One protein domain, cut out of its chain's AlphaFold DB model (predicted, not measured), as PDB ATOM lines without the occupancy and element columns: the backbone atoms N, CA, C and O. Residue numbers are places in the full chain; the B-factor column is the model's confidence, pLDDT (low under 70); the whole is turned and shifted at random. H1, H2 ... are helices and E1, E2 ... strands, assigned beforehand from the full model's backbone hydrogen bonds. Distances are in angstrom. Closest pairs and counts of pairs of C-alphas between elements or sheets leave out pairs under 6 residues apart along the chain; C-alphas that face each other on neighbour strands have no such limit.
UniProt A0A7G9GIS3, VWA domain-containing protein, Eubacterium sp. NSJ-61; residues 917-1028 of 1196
ATOM      1  N   THR A 917     416.000 403.574 367.239       94.31
ATOM      2  CA  THR A 917     415.598 403.913 368.615       94.31
ATOM      3  C   THR A 917     415.721 405.420 368.844       94.31
ATOM      4  O   THR A 917     416.598 406.034 368.228       94.31
ATOM      5  N   PRO A 918     414.908 406.026 369.725       94.56
ATOM      6  CA  PRO A 918     415.042 407.439 370.046       94.56
ATOM      7  C   PRO A 918     416.237 407.690 370.975       94.56
ATOM      8  O   PRO A 918     416.538 406.887 371.863       94.56
ATOM      9  N   ASP A 919     416.872 408.843 370.802       92.25
ATOM     10  CA  ASP A 919     417.746 409.490 371.772       92.25
ATOM     11  C   ASP A 919     417.066 410.784 372.257       92.25
ATOM     12  O   ASP A 919     416.462 411.523 371.476       92.25
ATOM     13  N   LEU A 920     417.173 411.050 373.557       92.75
ATOM     14  CA  LEU A 920     416.531 412.146 374.277       92.75
ATOM     15  C   LEU A 920     417.543 412.913 375.125       92.75
ATOM     16  O   LEU A 920     418.426 412.331 375.758       92.75
ATOM     17  N   ASN A 921     417.345 414.226 375.211       91.00
ATOM     18  CA  ASN A 921     418.099 415.095 376.104       91.00
ATOM     19  C   ASN A 921     417.237 415.506 377.302       91.00
ATOM     20  O   ASN A 921     416.070 415.866 377.140       91.00
ATOM     21  N   VAL A 922     417.831 415.488 378.495       92.12
ATOM     22  CA  VAL A 922     417.217 415.984 379.735       92.12
ATOM     23  C   VAL A 922     418.123 417.009 380.417       92.12
ATOM     24  O   VAL A 922     419.312 417.097 380.100       92.12
ATOM     25  N   THR A 923     417.578 417.814 381.330       92.31
ATOM     26  CA  THR A 923     418.352 418.818 382.083       92.31
ATOM     27  C   THR A 923     417.962 418.871 383.552       92.31
ATOM     28  O   THR A 923     416.782 418.928 383.895       92.31
ATOM     29  N   ASP A 924     418.966 418.949 384.420       92.19
ATOM     30  CA  ASP A 924     418.772 419.354 385.813       92.19
ATOM     31  C   ASP A 924     418.365 420.832 385.923       92.19
ATOM     32  O   ASP A 924     418.657 421.652 385.044       92.19
ATOM     33  N   LYS A 925     417.755 421.204 387.050       91.06
ATOM     34  CA  LYS A 925     417.385 422.593 387.360       91.06
ATOM     35  C   LYS A 925     417.598 422.894 388.841       91.06
ATOM     36  O   LYS A 925     417.246 422.086 389.687       91.06
ATOM     37  N   VAL A 926     418.119 424.079 389.153       90.31
ATOM     38  CA  VAL A 926     418.064 424.651 390.509       90.31
ATOM     39  C   VAL A 926     416.846 425.574 390.611       90.31
ATOM     40  O   VAL A 926     416.593 426.364 389.692       90.31
ATOM     41  N   ILE A 927     416.114 425.487 391.720       91.12
ATOM     42  CA  ILE A 927     415.047 426.417 392.123       91.12
ATOM     43  C   ILE A 927     415.254 426.860 393.578       91.12
ATOM     44  O   ILE A 927     415.947 426.178 394.338       91.12
ATOM     45  N   PHE A 928     414.658 427.981 393.984       91.25
ATOM     46  CA  PHE A 928     414.583 428.346 395.396       91.25
ATOM     47  C   PHE A 928     413.331 427.722 396.032       91.25
ATOM     48  O   PHE A 928     412.307 427.533 395.383       91.25
ATOM     49  N   TYR A 929     413.379 427.400 397.319       92.56
ATOM     50  CA  TYR A 929     412.231 426.858 398.036       92.56
ATOM     51  C   TYR A 929     411.092 427.890 398.066       92.56
ATOM     52  O   TYR A 929     411.298 429.031 398.477       92.56
ATOM     53  N   GLY A 930     409.892 427.521 397.622       87.38
ATOM     54  CA  GLY A 930     408.799 428.469 397.381       87.38
ATOM     55  C   GLY A 930     408.707 429.002 395.948       87.38
ATOM     56  O   GLY A 930     407.736 429.695 395.648       87.38
ATOM     57  N   ASP A 931     409.654 428.675 395.063       90.31
ATOM     58  CA  ASP A 931     409.435 428.787 393.619       90.31
ATOM     59  C   ASP A 931     408.497 427.687 393.114       90.31
ATOM     60  O   ASP A 931     408.455 426.571 393.637       90.31
ATOM     61  N   LEU A 932     407.794 428.011 392.032       90.44
ATOM     62  CA  LEU A 932     407.064 427.053 391.217       90.44
ATOM     63  C   LEU A 932     407.908 426.645 390.005       90.44
ATOM     64  O   LEU A 932     408.627 427.466 389.431       90.44
ATOM     65  N   THR A 933     407.812 425.382 389.596       92.12
ATOM     66  CA  THR A 933     408.489 424.870 388.398       92.12
ATOM     67  C   THR A 933     407.671 423.792 387.694       92.12
ATOM     68  O   THR A 933     406.804 423.172 388.305       92.12
ATOM     69  N   LYS A 934     407.960 423.540 386.413       92.81
ATOM     70  CA  LYS A 934     407.330 422.481 385.613       92.81
ATOM     71  C   LYS A 934     408.339 421.400 385.285       92.81
ATOM     72  O   LYS A 934     409.343 421.654 384.616       92.81
ATOM     73  N   VAL A 935     408.039 420.171 385.690       92.44
ATOM     74  CA  VAL A 935     408.904 419.013 385.424       92.44
ATOM     75  C   VAL A 935     409.021 418.754 383.913       92.44
ATOM     76  O   VAL A 935     410.101 418.428 383.427       92.44
ATOM     77  N   LYS A 936     407.955 419.005 383.135       90.31
ATOM     78  CA  LYS A 936     407.942 418.872 381.665       90.31
ATOM     79  C   LYS A 936     408.956 419.774 380.948       90.31
ATOM     80  O   LYS A 936     409.408 419.417 379.867       90.31
ATOM     81  N   GLU A 937     409.387 420.893 381.531       91.62
ATOM     82  CA  GLU A 937     410.439 421.732 380.928       91.62
ATOM     83  C   GLU A 937     411.837 421.095 380.969       91.62
ATOM     84  O   GLU A 937     412.779 421.632 380.386       91.62
ATOM     85  N   ARG A 938     412.009 419.983 381.694       92.69
ATOM     86  CA  ARG A 938     413.294 419.288 381.803       92.69
ATOM     87  C   ARG A 938     413.548 418.327 380.641       92.69
ATOM     88  O   ARG A 938     414.691 417.909 380.478       92.69
ATOM     89  N   TYR A 939     412.524 418.000 379.842       90.50
ATOM     90  CA  TYR A 939     412.588 417.045 378.729       90.50
ATOM     91  C   TYR A 939     411.643 417.428 377.569       90.50
ATOM     92  O   TYR A 939     410.419 417.514 377.723       90.50
ATOM     93  N   ASN A 940     412.195 417.610 376.368       78.69
ATOM     94  CA  ASN A 940     411.412 417.984 375.189       78.69
ATOM     95  C   ASN A 940     411.088 416.759 374.312       78.69
ATOM     96  O   ASN A 940     411.967 415.972 373.980       78.69
ATOM     97  N   SER A 941     409.817 416.607 373.931       72.31
ATOM     98  CA  SER A 941     409.353 415.591 372.967       72.31
ATOM     99  C   SER A 941     409.656 415.965 371.515       72.31
ATOM    100  O   SER A 941     409.630 415.096 370.648       72.31
ATOM    101  N   ASP A 942     409.964 417.236 371.263       73.25
ATOM    102  CA  ASP A 942     410.169 417.775 369.919       73.25
ATOM    103  C   ASP A 942     411.663 417.746 369.519       73.25
ATOM    104  O   ASP A 942     412.002 417.895 368.348       73.25
ATOM    105  N   GLU A 943     412.559 417.489 370.480       78.62
ATOM    106  CA  GLU A 943     414.017 417.337 370.302       78.62
ATOM    107  C   GLU A 943     414.457 415.860 370.363       78.62
ATOM    108  O   GLU A 943     415.518 415.524 370.892       78.62
ATOM    109  N   VAL A 944     413.624 414.956 369.837       89.12
ATOM    110  CA  VAL A 944     413.934 413.521 369.737       89.12
ATOM    111  C   VAL A 944     414.690 413.241 368.440       89.12
ATOM    112  O   VAL A 944     414.139 413.393 367.348       89.12
ATOM    113  N   GLU A 945     415.917 412.735 368.547       90.81
ATOM    114  CA  GLU A 945     416.655 412.197 367.401       90.81
ATOM    115  C   GLU A 945     416.479 410.678 367.334       90.81
ATOM    116  O   GLU A 945     416.823 409.975 368.277       90.81
ATOM    117  N   TRP A 946     415.996 410.137 366.216       92.69
ATOM    118  CA  TRP A 946     415.920 408.685 366.022       92.69
ATOM    119  C   TRP A 946     417.121 408.174 365.233       92.69
ATOM    120  O   TRP A 946     417.415 408.680 364.147       92.69
ATOM    121  N   LYS A 947     417.803 407.152 365.759       91.44
ATOM    122  CA  LYS A 947     419.038 406.606 365.177       91.44
ATOM    123  C   LYS A 947     419.061 405.082 365.225       91.44
ATOM    124  O   LYS A 947     418.629 404.476 366.207       91.44
ATOM    125  N   CYS A 948     419.645 404.468 364.200       92.31
ATOM    126  CA  CYS A 948     420.120 403.092 364.277       92.31
ATOM    127  C   CYS A 948     421.464 403.070 365.022       92.31
ATOM    128  O   CYS A 948     422.443 403.665 364.573       92.31
ATOM    129  N   LYS A 949     421.518 402.381 366.167       87.56
ATOM    130  CA  LYS A 949     422.745 402.257 366.981       87.56
ATOM    131  C   LYS A 949     423.762 401.269 366.390       87.56
ATOM    132  O   LYS A 949     424.934 401.334 366.743       87.56
ATOM    133  N   ALA A 950     423.326 400.375 365.498       88.12
ATOM    134  CA  ALA A 950     424.171 399.353 364.875       88.12
ATOM    135  C   ALA A 950     424.879 399.828 363.592       88.12
ATOM    136  O   ALA A 950     425.979 399.369 363.301       88.12
ATOM    137  N   ASN A 951     424.263 400.734 362.823       89.19
ATOM    138  CA  ASN A 951     424.819 401.268 361.580       89.19
ATOM    139  C   ASN A 951     424.324 402.708 361.342       89.19
ATOM    140  O   ASN A 951     423.130 402.933 361.155       89.19
ATOM    141  N   SER A 952     425.243 403.678 361.314       86.56
ATOM    142  CA  SER A 952     424.935 405.092 361.042       86.56
ATOM    143  C   SER A 952     424.576 405.388 359.581       86.56
ATOM    144  O   SER A 952     424.033 406.453 359.302       86.56
ATOM    145  N   GLU A 953     424.882 404.469 358.663       89.25
ATOM    146  CA  GLU A 953     424.567 404.555 357.230       89.25
ATOM    147  C   GLU A 953     423.315 403.741 356.852       89.25
ATOM    148  O   GLU A 953     422.980 403.636 355.673       89.25
ATOM    149  N   ALA A 954     422.603 403.181 357.840       92.88
ATOM    150  CA  ALA A 954     421.348 402.468 357.611       92.88
ATOM    151  C   ALA A 954     420.326 403.350 356.857       92.88
ATOM    152  O   ALA A 954     420.218 404.549 357.153       92.88
ATOM    153  N   PRO A 955     419.531 402.781 355.928       94.44
ATOM    154  CA  PRO A 955     418.454 403.517 355.277       94.44
ATOM    155  C   PRO A 955     417.476 404.065 356.325       94.44
ATOM    156  O   PRO A 955     417.334 403.509 357.414       94.44
ATOM    157  N   LYS A 956     416.792 405.171 356.030       92.50
ATOM    158  CA  LYS A 956     415.754 405.681 356.939       92.50
ATOM    159  C   LYS A 956     414.511 404.785 356.864       92.50
ATOM    160  O   LYS A 956     414.199 404.331 355.762       92.50
ATOM    161  N   PRO A 957     413.786 404.563 357.976       93.75
ATOM    162  CA  PRO A 957     412.478 403.922 357.923       93.75
ATOM    163  C   PRO A 957     411.526 404.654 356.970       93.75
ATOM    164  O   PRO A 957     411.576 405.880 356.860       93.75
ATOM    165  N   LEU A 958     410.667 403.895 356.286       88.69
ATOM    166  CA  LEU A 958     409.644 404.440 355.381       88.69
ATOM    167  C   LEU A 958     408.376 404.896 356.123       88.69
ATOM    168  O   LEU A 958     407.582 405.665 355.582       88.69
ATOM    169  N   THR A 959     408.183 404.426 357.357       88.56
ATOM    170  CA  THR A 959     407.114 404.864 358.257       88.56
ATOM    171  C   THR A 959     407.362 406.289 358.762       88.56
ATOM    172  O   THR A 959     408.483 406.797 358.763       88.56
ATOM    173  N   ASN A 960     406.303 406.973 359.207       89.88
ATOM    174  CA  ASN A 960     406.456 408.265 359.878       89.88
ATOM    175  C   ASN A 960     407.088 408.070 361.264       89.88
ATOM    176  O   ASN A 960     406.732 407.137 361.980       89.88
ATOM    177  N   GLN A 961     407.962 408.998 361.665       91.31
ATOM    178  CA  GLN A 961     408.583 409.004 362.991       91.31
ATOM    179  C   GLN A 961     407.522 408.923 364.113       91.31
ATOM    180  O   GLN A 961     406.654 409.802 364.181       91.31
ATOM    181  N   PRO A 962     407.590 407.932 365.026       92.25
ATOM    182  CA  PRO A 962     406.625 407.804 366.107       92.25
ATOM    183  C   PRO A 962     406.671 408.997 367.062       92.25
ATOM    184  O   PRO A 962     407.736 409.452 367.485       92.25
ATOM    185  N   SER A 963     405.489 409.471 367.455       92.06
ATOM    186  CA  SER A 963     405.352 410.416 368.566       92.06
ATOM    187  C   SER A 963     405.538 409.694 369.902       92.06
ATOM    188  O   SER A 963     405.095 408.553 370.063       92.06
ATOM    189  N   LEU A 964     406.164 410.370 370.869       92.94
ATOM    190  CA  LEU A 964     406.457 409.813 372.189       92.94
ATOM    191  C   LEU A 964     405.613 410.469 373.285       92.94
ATOM    192  O   LEU A 964     405.525 411.693 373.377       92.94
ATOM    193  N   ASN A 965     405.053 409.641 374.162       91.44
ATOM    194  CA  ASN A 965     404.505 410.047 375.443       91.44
ATOM    195  C   ASN A 965     405.620 409.933 376.490       91.44
ATOM    196  O   ASN A 965     406.125 408.842 376.768       91.44
ATOM    197  N   LEU A 966     406.025 411.085 377.022       91.81
ATOM    198  CA  LEU A 966     407.148 411.236 377.942       91.81
ATOM    199  C   LEU A 966     406.628 411.613 379.332       91.81
ATOM    200  O   LEU A 966     406.032 412.682 379.504       91.81
ATOM    201  N   ASN A 967     406.879 410.765 380.328       89.75
ATOM    202  CA  ASN A 967     406.395 410.965 381.693       89.75
ATOM    203  C   ASN A 967     407.516 410.739 382.718       89.75
ATOM    204  O   ASN A 967     407.979 409.612 382.901       89.75
ATOM    205  N   ALA A 968     407.934 411.815 383.386       91.06
ATOM    206  CA  ALA A 968     408.869 411.751 384.498       91.06
ATOM    207  C   ALA A 968     408.169 411.278 385.783       91.06
ATOM    208  O   ALA A 968     407.137 411.822 386.174       91.06
ATOM    209  N   GLN A 969     408.746 410.283 386.452       90.12
ATOM    210  CA  GLN A 969     408.311 409.772 387.752       90.12
ATOM    211  C   GLN A 969     409.391 410.008 388.804       90.12
ATOM    212  O   GLN A 969     410.583 409.918 388.506       90.12
ATOM    213  N   VAL A 970     408.971 410.294 390.038       90.75
ATOM    214  CA  VAL A 970     409.881 410.507 391.169       90.75
ATOM    215  C   VAL A 970     410.548 409.189 391.560       90.75
ATOM    216  O   VAL A 970     409.894 408.157 391.698       90.75
ATOM    217  N   VAL A 971     411.862 409.214 391.765       88.25
ATOM    218  CA  VAL A 971     412.627 408.028 392.166       88.25
ATOM    219  C   VAL A 971     412.387 407.713 393.649       88.25
ATOM    220  O   VAL A 971     412.338 408.604 394.496       88.25
ATOM    221  N   ASN A 972     412.245 406.424 393.977       78.25
ATOM    222  CA  ASN A 972     412.024 405.899 395.336       78.25
ATOM    223  C   ASN A 972     410.752 406.400 396.063       78.25
ATOM    224  O   ASN A 972     410.659 406.263 397.286       78.25
ATOM    225  N   ARG A 973     409.753 406.942 395.348       74.94
ATOM    226  CA  ARG A 973     408.444 407.342 395.901       74.94
ATOM    227  C   ARG A 973     407.312 406.910 394.969       74.94
ATOM    228  O   ARG A 973     407.453 406.997 393.758       74.94
ATOM    229  N   GLU A 974     406.159 406.530 395.522       68.06
ATOM    230  CA  GLU A 974     404.917 406.324 394.742       68.06
ATOM    231  C   GLU A 974     404.192 407.653 394.418       68.06
ATOM    232  O   GLU A 974     403.049 407.665 393.964       68.06
ATOM    233  N   GLU A 975     404.836 408.793 394.678       73.19
ATOM    234  CA  GLU A 975     404.266 410.126 394.509       73.19
ATOM    235  C   GLU A 975     404.133 410.492 393.022       73.19
ATOM    236  O   GLU A 975     405.119 410.681 392.307       73.19
ATOM    237  N   THR A 976     402.892 410.611 392.548       69.00
ATOM    238  CA  THR A 976     402.586 411.038 391.179       69.00
ATOM    239  C   THR A 976     402.510 412.559 391.089       69.00
ATOM    240  O   THR A 976     401.530 413.161 391.533       69.00
ATOM    241  N   ILE A 977     403.510 413.172 390.461       80.69
ATOM    242  CA  ILE A 977     403.513 414.596 390.110       80.69
ATOM    243  C   ILE A 977     402.922 414.758 388.698       80.69
ATOM    244  O   ILE A 977     403.313 414.041 387.778       80.69
ATOM    245  N   ASP A 978     401.989 415.697 388.497       84.12
ATOM    246  CA  ASP A 978     401.602 416.105 387.138       84.12
ATOM    247  C   ASP A 978     402.697 417.007 386.566       84.12
ATOM    248  O   ASP A 978     402.878 418.153 386.974       84.12
ATOM    249  N   ASN A 979     403.438 416.468 385.603       88.06
ATOM    250  CA  ASN A 979     404.606 417.122 385.028       88.06
ATOM    251  C   ASN A 979     404.290 418.433 384.281       88.06
ATOM    252  O   ASN A 979     405.212 419.206 384.014       88.06
ATOM    253  N   ASN A 980     403.024 418.687 383.923       87.56
ATOM    254  CA  ASN A 980     402.617 419.831 383.097       87.56
ATOM    255  C   ASN A 980     402.223 421.077 383.905       87.56
ATOM    256  O   ASN A 980     402.171 422.176 383.343       87.56
ATOM    257  N   ILE A 981     401.919 420.918 385.196       89.38
ATOM    258  CA  ILE A 981     401.514 422.023 386.069       89.38
ATOM    259  C   ILE A 981     402.698 422.576 386.858       89.38
ATOM    260  O   ILE A 981     403.724 421.925 387.042       89.38
ATOM    261  N   ASP A 982     402.536 423.813 387.310       90.62
ATOM    262  CA  ASP A 982     403.454 424.483 388.219       90.62
ATOM    263  C   ASP A 982     403.409 423.819 389.606       90.62
ATOM    264  O   ASP A 982     402.371 423.843 390.271       90.62
ATOM    265  N   VAL A 983     404.527 423.233 390.046       89.69
ATOM    266  CA  VAL A 983     404.662 422.551 391.344       89.69
ATOM    267  C   VAL A 983     405.724 423.201 392.228       89.69
ATOM    268  O   VAL A 983     406.758 423.659 391.742       89.69
ATOM    269  N   GLU A 984     405.470 423.231 393.537       90.62
ATOM    270  CA  GLU A 984     406.443 423.636 394.558       90.62
ATOM    271  C   GLU A 984     407.138 422.382 395.111       90.62
ATOM    272  O   GLU A 984     406.465 421.448 395.548       90.62
ATOM    273  N   LEU A 985     408.474 422.366 395.137       91.06
ATOM    274  CA  LEU A 985     409.266 421.290 395.747       91.06
ATOM    275  C   LEU A 985     409.990 421.810 396.996       91.06
ATOM    276  O   LEU A 985     410.524 422.920 397.003       91.06
ATOM    277  N   SER A 986     410.006 421.010 398.065       89.56
ATOM    278  CA  SER A 986     410.585 421.377 399.368       89.56
ATOM    279  C   SER A 986     411.957 420.753 399.644       89.56
ATOM    280  O   SER A 986     412.566 421.029 400.681       89.56
ATOM    281  N   GLU A 987     412.459 419.924 398.736       91.00
ATOM    282  CA  GLU A 987     413.722 419.186 398.815       91.00
ATOM    283  C   GLU A 987     414.156 418.743 397.410       91.00
ATOM    284  O   GLU A 987     413.363 418.827 396.473       91.00
ATOM    285  N   ASP A 988     415.411 418.309 397.257       91.81
ATOM    286  CA  ASP A 988     415.912 417.811 395.973       91.81
ATOM    287  C   ASP A 988     415.115 416.577 395.524       91.81
ATOM    288  O   ASP A 988     414.981 415.610 396.280       91.81
ATOM    289  N   THR A 989     414.641 416.585 394.278       92.12
ATOM    290  CA  THR A 989     413.808 415.509 393.725       92.12
ATOM    291  C   THR A 989     414.448 414.932 392.467       92.12
ATOM    292  O   THR A 989     414.646 415.636 391.474       92.12
ATOM    293  N   GLN A 990     414.755 413.635 392.521       92.62
ATOM    294  CA  GLN A 990     415.292 412.837 391.416       92.62
ATOM    295  C   GLN A 990     414.152 412.245 390.581       92.62
ATOM    296  O   GLN A 990     413.170 411.749 391.138       92.62
ATOM    297  N   PHE A 991     414.302 412.241 389.255       92.50
ATOM    298  CA  PHE A 991     413.291 411.742 388.322       92.50
ATOM    299  C   PHE A 991     413.860 410.700 387.352       92.50
ATOM    300  O   PHE A 991     414.969 410.871 386.847       92.50
ATOM    301  N   LYS A 992     413.070 409.667 387.031       91.75
ATOM    302  CA  LYS A 992     413.266 408.837 385.829       91.75
ATOM    303  C   LYS A 992     412.206 409.127 384.779       91.75
ATOM    304  O   LYS A 992     411.034 409.302 385.109       91.75
ATOM    305  N   LEU A 993     412.612 409.164 383.516       92.19
ATOM    306  CA  LEU A 993     411.762 409.456 382.373       92.19
ATOM    307  C   LEU A 993     411.285 408.156 381.721       92.19
ATOM    308  O   LEU A 993     412.044 407.472 381.041       92.19
ATOM    309  N   ASN A 994     410.001 407.843 381.878       91.81
ATOM    310  CA  ASN A 994     409.375 406.756 381.134       91.81
ATOM    311  C   ASN A 994     409.050 407.226 379.713       91.81
ATOM    312  O   ASN A 994     408.460 408.297 379.520       91.81
ATOM    313  N   VAL A 995     409.408 406.402 378.730       93.56
ATOM    314  CA  VAL A 995     409.294 406.699 377.303       93.56
ATOM    315  C   VAL A 995     408.397 405.659 376.650       93.56
ATOM    316  O   VAL A 995     408.767 404.493 376.501       93.56
ATOM    317  N   LYS A 996     407.202 406.091 376.239       93.50
ATOM    318  CA  LYS A 996     406.247 405.241 375.526       93.50
ATOM    319  C   LYS A 996     405.956 405.785 374.144       93.50
ATOM    320  O   LYS A 996     405.888 406.995 373.946       93.50
ATOM    321  N   ARG A 997     405.713 404.891 373.197       92.25
ATOM    322  CA  ARG A 997     405.117 405.248 371.910       92.25
ATOM    323  C   ARG A 997     403.666 405.683 372.098       92.25
ATOM    324  O   ARG A 997     402.897 404.982 372.750       92.25
ATOM    325  N   THR A 998     403.276 406.821 371.528       91.25
ATOM    326  CA  THR A 998     401.906 407.353 371.661       91.25
ATOM    327  C   THR A 998     400.877 406.529 370.879       91.25
ATOM    328  O   THR A 998     399.725 406.446 371.294       91.25
ATOM    329  N   ASP A 999     401.283 405.916 369.767       88.88
ATOM    330  CA  ASP A 999     400.416 405.163 368.854       88.88
ATOM    331  C   ASP A 999     400.126 403.728 369.327       88.88
ATOM    332  O   ASP A 999     398.990 403.268 369.255       88.88
ATOM    333  N   THR A1000     401.138 403.035 369.853       89.00
ATOM    334  CA  THR A1000     401.039 401.640 370.322       89.00
ATOM    335  C   THR A1000     400.950 401.503 371.843       89.00
ATOM    336  O   THR A1000     400.713 400.406 372.345       89.00
ATOM    337  N   ASN A1001     401.176 402.585 372.602       89.94
ATOM    338  CA  ASN A1001     401.394 402.573 374.059       89.94
ATOM    339  C   ASN A1001     402.552 401.649 374.509       89.94
ATOM    340  O   ASN A1001     402.672 401.326 375.696       89.94
ATOM    341  N   LYS A1002     403.418 401.219 373.577       91.12
ATOM    342  CA  LYS A1002     404.555 400.344 373.871       91.12
ATOM    343  C   LYS A1002     405.598 401.092 374.693       91.12
ATOM    344  O   LYS A1002     405.982 402.210 374.347       91.12
ATOM    345  N   ASP A1003     406.051 400.459 375.770       93.62
ATOM    346  CA  ASP A1003     407.169 400.947 376.570       93.62
ATOM    347  C   ASP A1003     408.486 400.649 375.851       93.62
ATOM    348  O   ASP A1003     408.755 399.503 375.493       93.62
ATOM    349  N   ILE A1004     409.272 401.695 375.604       94.62
ATOM    350  CA  ILE A1004     410.571 401.624 374.921       94.62
ATOM    351  C   ILE A1004     411.667 402.312 375.750       94.62
ATOM    352  O   ILE A1004     412.733 402.657 375.231       94.62
ATOM    353  N   THR A1005     411.418 402.513 377.050       92.69
ATOM    354  CA  THR A1005     412.317 403.229 377.969       92.69
ATOM    355  C   THR A1005     413.716 402.609 377.975       92.69
ATOM    356  O   THR A1005     414.700 403.317 377.793       92.69
ATOM    357  N   ALA A1006     413.814 401.277 378.055       91.88
ATOM    358  CA  ALA A1006     415.089 400.549 378.064       91.88
ATOM    359  C   ALA A1006     415.896 400.647 376.750       91.88
ATOM    360  O   ALA A1006     417.092 400.363 376.739       91.88
ATOM    361  N   ASN A1007     415.261 401.038 375.642       93.31
ATOM    362  CA  ASN A1007     415.894 401.166 374.326       93.31
ATOM    363  C   ASN A1007     416.245 402.623 373.983       93.31
ATOM    364  O   ASN A1007     417.014 402.877 373.048       93.31
ATOM    365  N   THR A1008     415.695 403.574 374.739       93.00
ATOM    366  CA  THR A1008     415.856 405.013 374.526       93.00
ATOM    367  C   THR A1008     417.194 405.492 375.084       93.00
ATOM    368  O   THR A1008     417.541 405.199 376.224       93.00
ATOM    369  N   GLY A1009     417.977 406.230 374.292       91.19
ATOM    370  CA  GLY A1009     419.220 406.835 374.773       91.19
ATOM    371  C   GLY A1009     418.947 408.141 375.513       91.19
ATOM    372  O   GLY A1009     418.789 409.170 374.868       91.19
ATOM    373  N   ILE A1010     418.899 408.133 376.845       91.38
ATOM    374  CA  ILE A1010     418.681 409.354 377.640       91.38
ATOM    375  C   ILE A1010     420.034 409.975 378.015       91.38
ATOM    376  O   ILE A1010     420.922 409.297 378.525       91.38
ATOM    377  N   THR A1011     420.213 411.270 377.741       90.25
ATOM    378  CA  THR A1011     421.434 412.019 378.078       90.25
ATOM    379  C   THR A1011     421.104 413.286 378.857       90.25
ATOM    380  O   THR A1011     420.500 414.213 378.314       90.25
ATOM    381  N   ASN A1012     421.578 413.385 380.100       90.62
ATOM    382  CA  ASN A1012     421.563 414.652 380.827       90.62
ATOM    383  C   ASN A1012     422.590 415.621 380.216       90.62
ATOM    384  O   ASN A1012     423.761 415.276 380.029       90.62
ATOM    385  N   LYS A1013     422.134 416.818 379.836       89.50
ATOM    386  CA  LYS A1013     422.948 417.863 379.197       89.50
ATOM    387  C   LYS A1013     423.408 418.952 380.163       89.50
ATOM    388  O   LYS A1013     424.128 419.851 379.728       89.50
ATOM    389  N   THR A1014     423.041 418.889 381.443       87.75
ATOM    390  CA  THR A1014     423.516 419.868 382.425       87.75
ATOM    391  C   THR A1014     425.023 419.697 382.676       87.75
ATOM    392  O   THR A1014     425.474 418.606 383.023       87.75
ATOM    393  N   PRO A1015     425.845 420.752 382.518       79.75
ATOM    394  CA  PRO A1015     427.266 420.687 382.848       79.75
ATOM    395  C   PRO A1015     427.481 420.380 384.333       79.75
ATOM    396  O   PRO A1015     426.821 420.965 385.187       79.75
ATOM    397  N   ASN A1016     428.447 419.510 384.637       74.88
ATOM    398  CA  ASN A1016     428.778 419.076 386.000       74.88
ATOM    399  C   ASN A1016     427.607 418.426 386.773       74.88
ATOM    400  O   ASN A1016     427.623 418.433 388.002       74.88
ATOM    401  N   SER A1017     426.612 417.857 386.080       72.38
ATOM    402  CA  SER A1017     425.652 416.933 386.694       72.38
ATOM    403  C   SER A1017     426.371 415.672 387.189       72.38
ATOM    404  O   SER A1017     427.244 415.142 386.487       72.38
ATOM    405  N   ASP A1018     425.971 415.148 388.345       66.56
ATOM    406  CA  ASP A1018     426.435 413.842 388.809       66.56
ATOM    407  C   ASP A1018     425.923 412.753 387.854       66.56
ATOM    408  O   ASP A1018     424.722 412.607 387.632       66.56
ATOM    409  N   LYS A1019     426.842 411.997 387.241       65.88
ATOM    410  CA  LYS A1019     426.484 410.862 386.383       65.88
ATOM    411  C   LYS A1019     426.112 409.668 387.254       65.88
ATOM    412  O   LYS A1019     426.992 408.924 387.683       65.88
ATOM    413  N   ASP A1020     424.820 409.510 387.493       72.19
ATOM    414  CA  ASP A1020     424.245 408.439 388.296       72.19
ATOM    415  C   ASP A1020     423.091 407.773 387.537       72.19
ATOM    416  O   ASP A1020     422.054 408.387 387.310       72.19
ATOM    417  N   ASP A1021     423.253 406.497 387.182       75.81
ATOM    418  CA  ASP A1021     422.254 405.726 386.430       75.81
ATOM    419  C   ASP A1021     420.957 405.457 387.241       75.81
ATOM    420  O   ASP A1021     419.975 404.918 386.709       75.81
ATOM    421  N   SER A1022     420.916 405.826 388.532       85.25
ATOM    422  CA  SER A1022     419.730 405.708 389.393       85.25
ATOM    423  C   SER A1022     418.584 406.654 389.010       85.25
ATOM    424  O   SER A1022     417.436 406.385 389.373       85.25
ATOM    425  N   HIS A1023     418.858 407.713 388.242       90.19
ATOM    426  CA  HIS A1023     417.893 408.720 387.791       90.19
ATOM    427  C   HIS A1023     418.348 409.369 386.469       90.19
ATOM    428  O   HIS A1023     419.483 409.191 386.053       90.19
ATOM    429  N   ASP A1024     417.464 410.093 385.783       92.06
ATOM    430  CA  ASP A1024     417.786 410.745 384.503       92.06
ATOM    431  C   ASP A1024     418.102 412.242 384.682       92.06
ATOM    432  O   ASP A1024     419.009 412.778 384.040       92.06
ATOM    433  N   PHE A1025     417.374 412.925 385.572       92.88
ATOM    434  CA  PHE A1025     417.627 414.322 385.948       92.88
ATOM    435  C   PHE A1025     417.134 414.634 387.368       92.88
ATOM    436  O   PHE A1025     416.284 413.929 387.920       92.88
ATOM    437  N   THR A1026     417.653 415.718 387.945       92.25
ATOM    438  CA  THR A1026     417.307 416.195 389.291       92.25
ATOM    439  C   THR A1026     416.859 417.655 389.281       92.25
ATOM    440  O   THR A1026     417.463 418.519 388.639       92.25
ATOM    441  N   ILE A1027     415.804 417.953 390.043       92.75
ATOM    442  CA  ILE A1027     415.450 419.326 390.414       92.75
ATOM    443  C   ILE A1027     415.966 419.574 391.832       92.75
ATOM    444  O   ILE A1027     415.491 418.963 392.787       92.75
ATOM    445  N   TYR A1028     416.952 420.460 391.956       91.38
ATOM    446  CA  TYR A1028     417.597 420.819 393.216       91.38
ATOM    447  C   TYR A1028     416.893 422.009 393.876       91.38
ATOM    448  O   TYR A1028     416.619 423.014 393.212       91.38
TER     449      TYR A1028
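Overview. This is residues 917 to 1028 of the 1196 residues of the protein "VWA domain-containing protein" of Eubacterium sp. NSJ-61 (UniProt A0A7G9GIS3). With little regular structure, a curled sheet, E2 E7 E5 E4, and a smaller one, E3 E1 E6, are joined where E1 runs on into E2; residues 950 to 955 stick out. Of 112 printed residues, 42 are in seven named strands and one helix: mostly strand. Both sheets are mixed. The whole is compact, radius of gyration of the C-alphas 15.2 A, spanning 50 by 30 by 23 A.

Along the chain. Find C-alpha 917 at (415.598, 403.913, 368.615), where E1 begins, running to 922. Read on through E2, 925 to 928; H1, 935 to 938; E3, 945 to 948; E4, 964 to 970; E5, 989 to 997, 25.6 A long; E6, 1009 to 1012; E7, 1025 to 1028, ending at (417.597, 420.819, 393.216).

Arrangement. In the hairpin E4 and E5, N 967 and O 994 are 3.0 A apart. E1 and E6 are parallel; N 920 and O 1009 are 2.8 A apart. H1 stands at the larger sheet's level.

Size, cuts and confidence. The printed part has no cut. The links after E3, E4, E5 and E6 are long. Residues 974, 976 and 1018 to 1019 have pLDDT under 70.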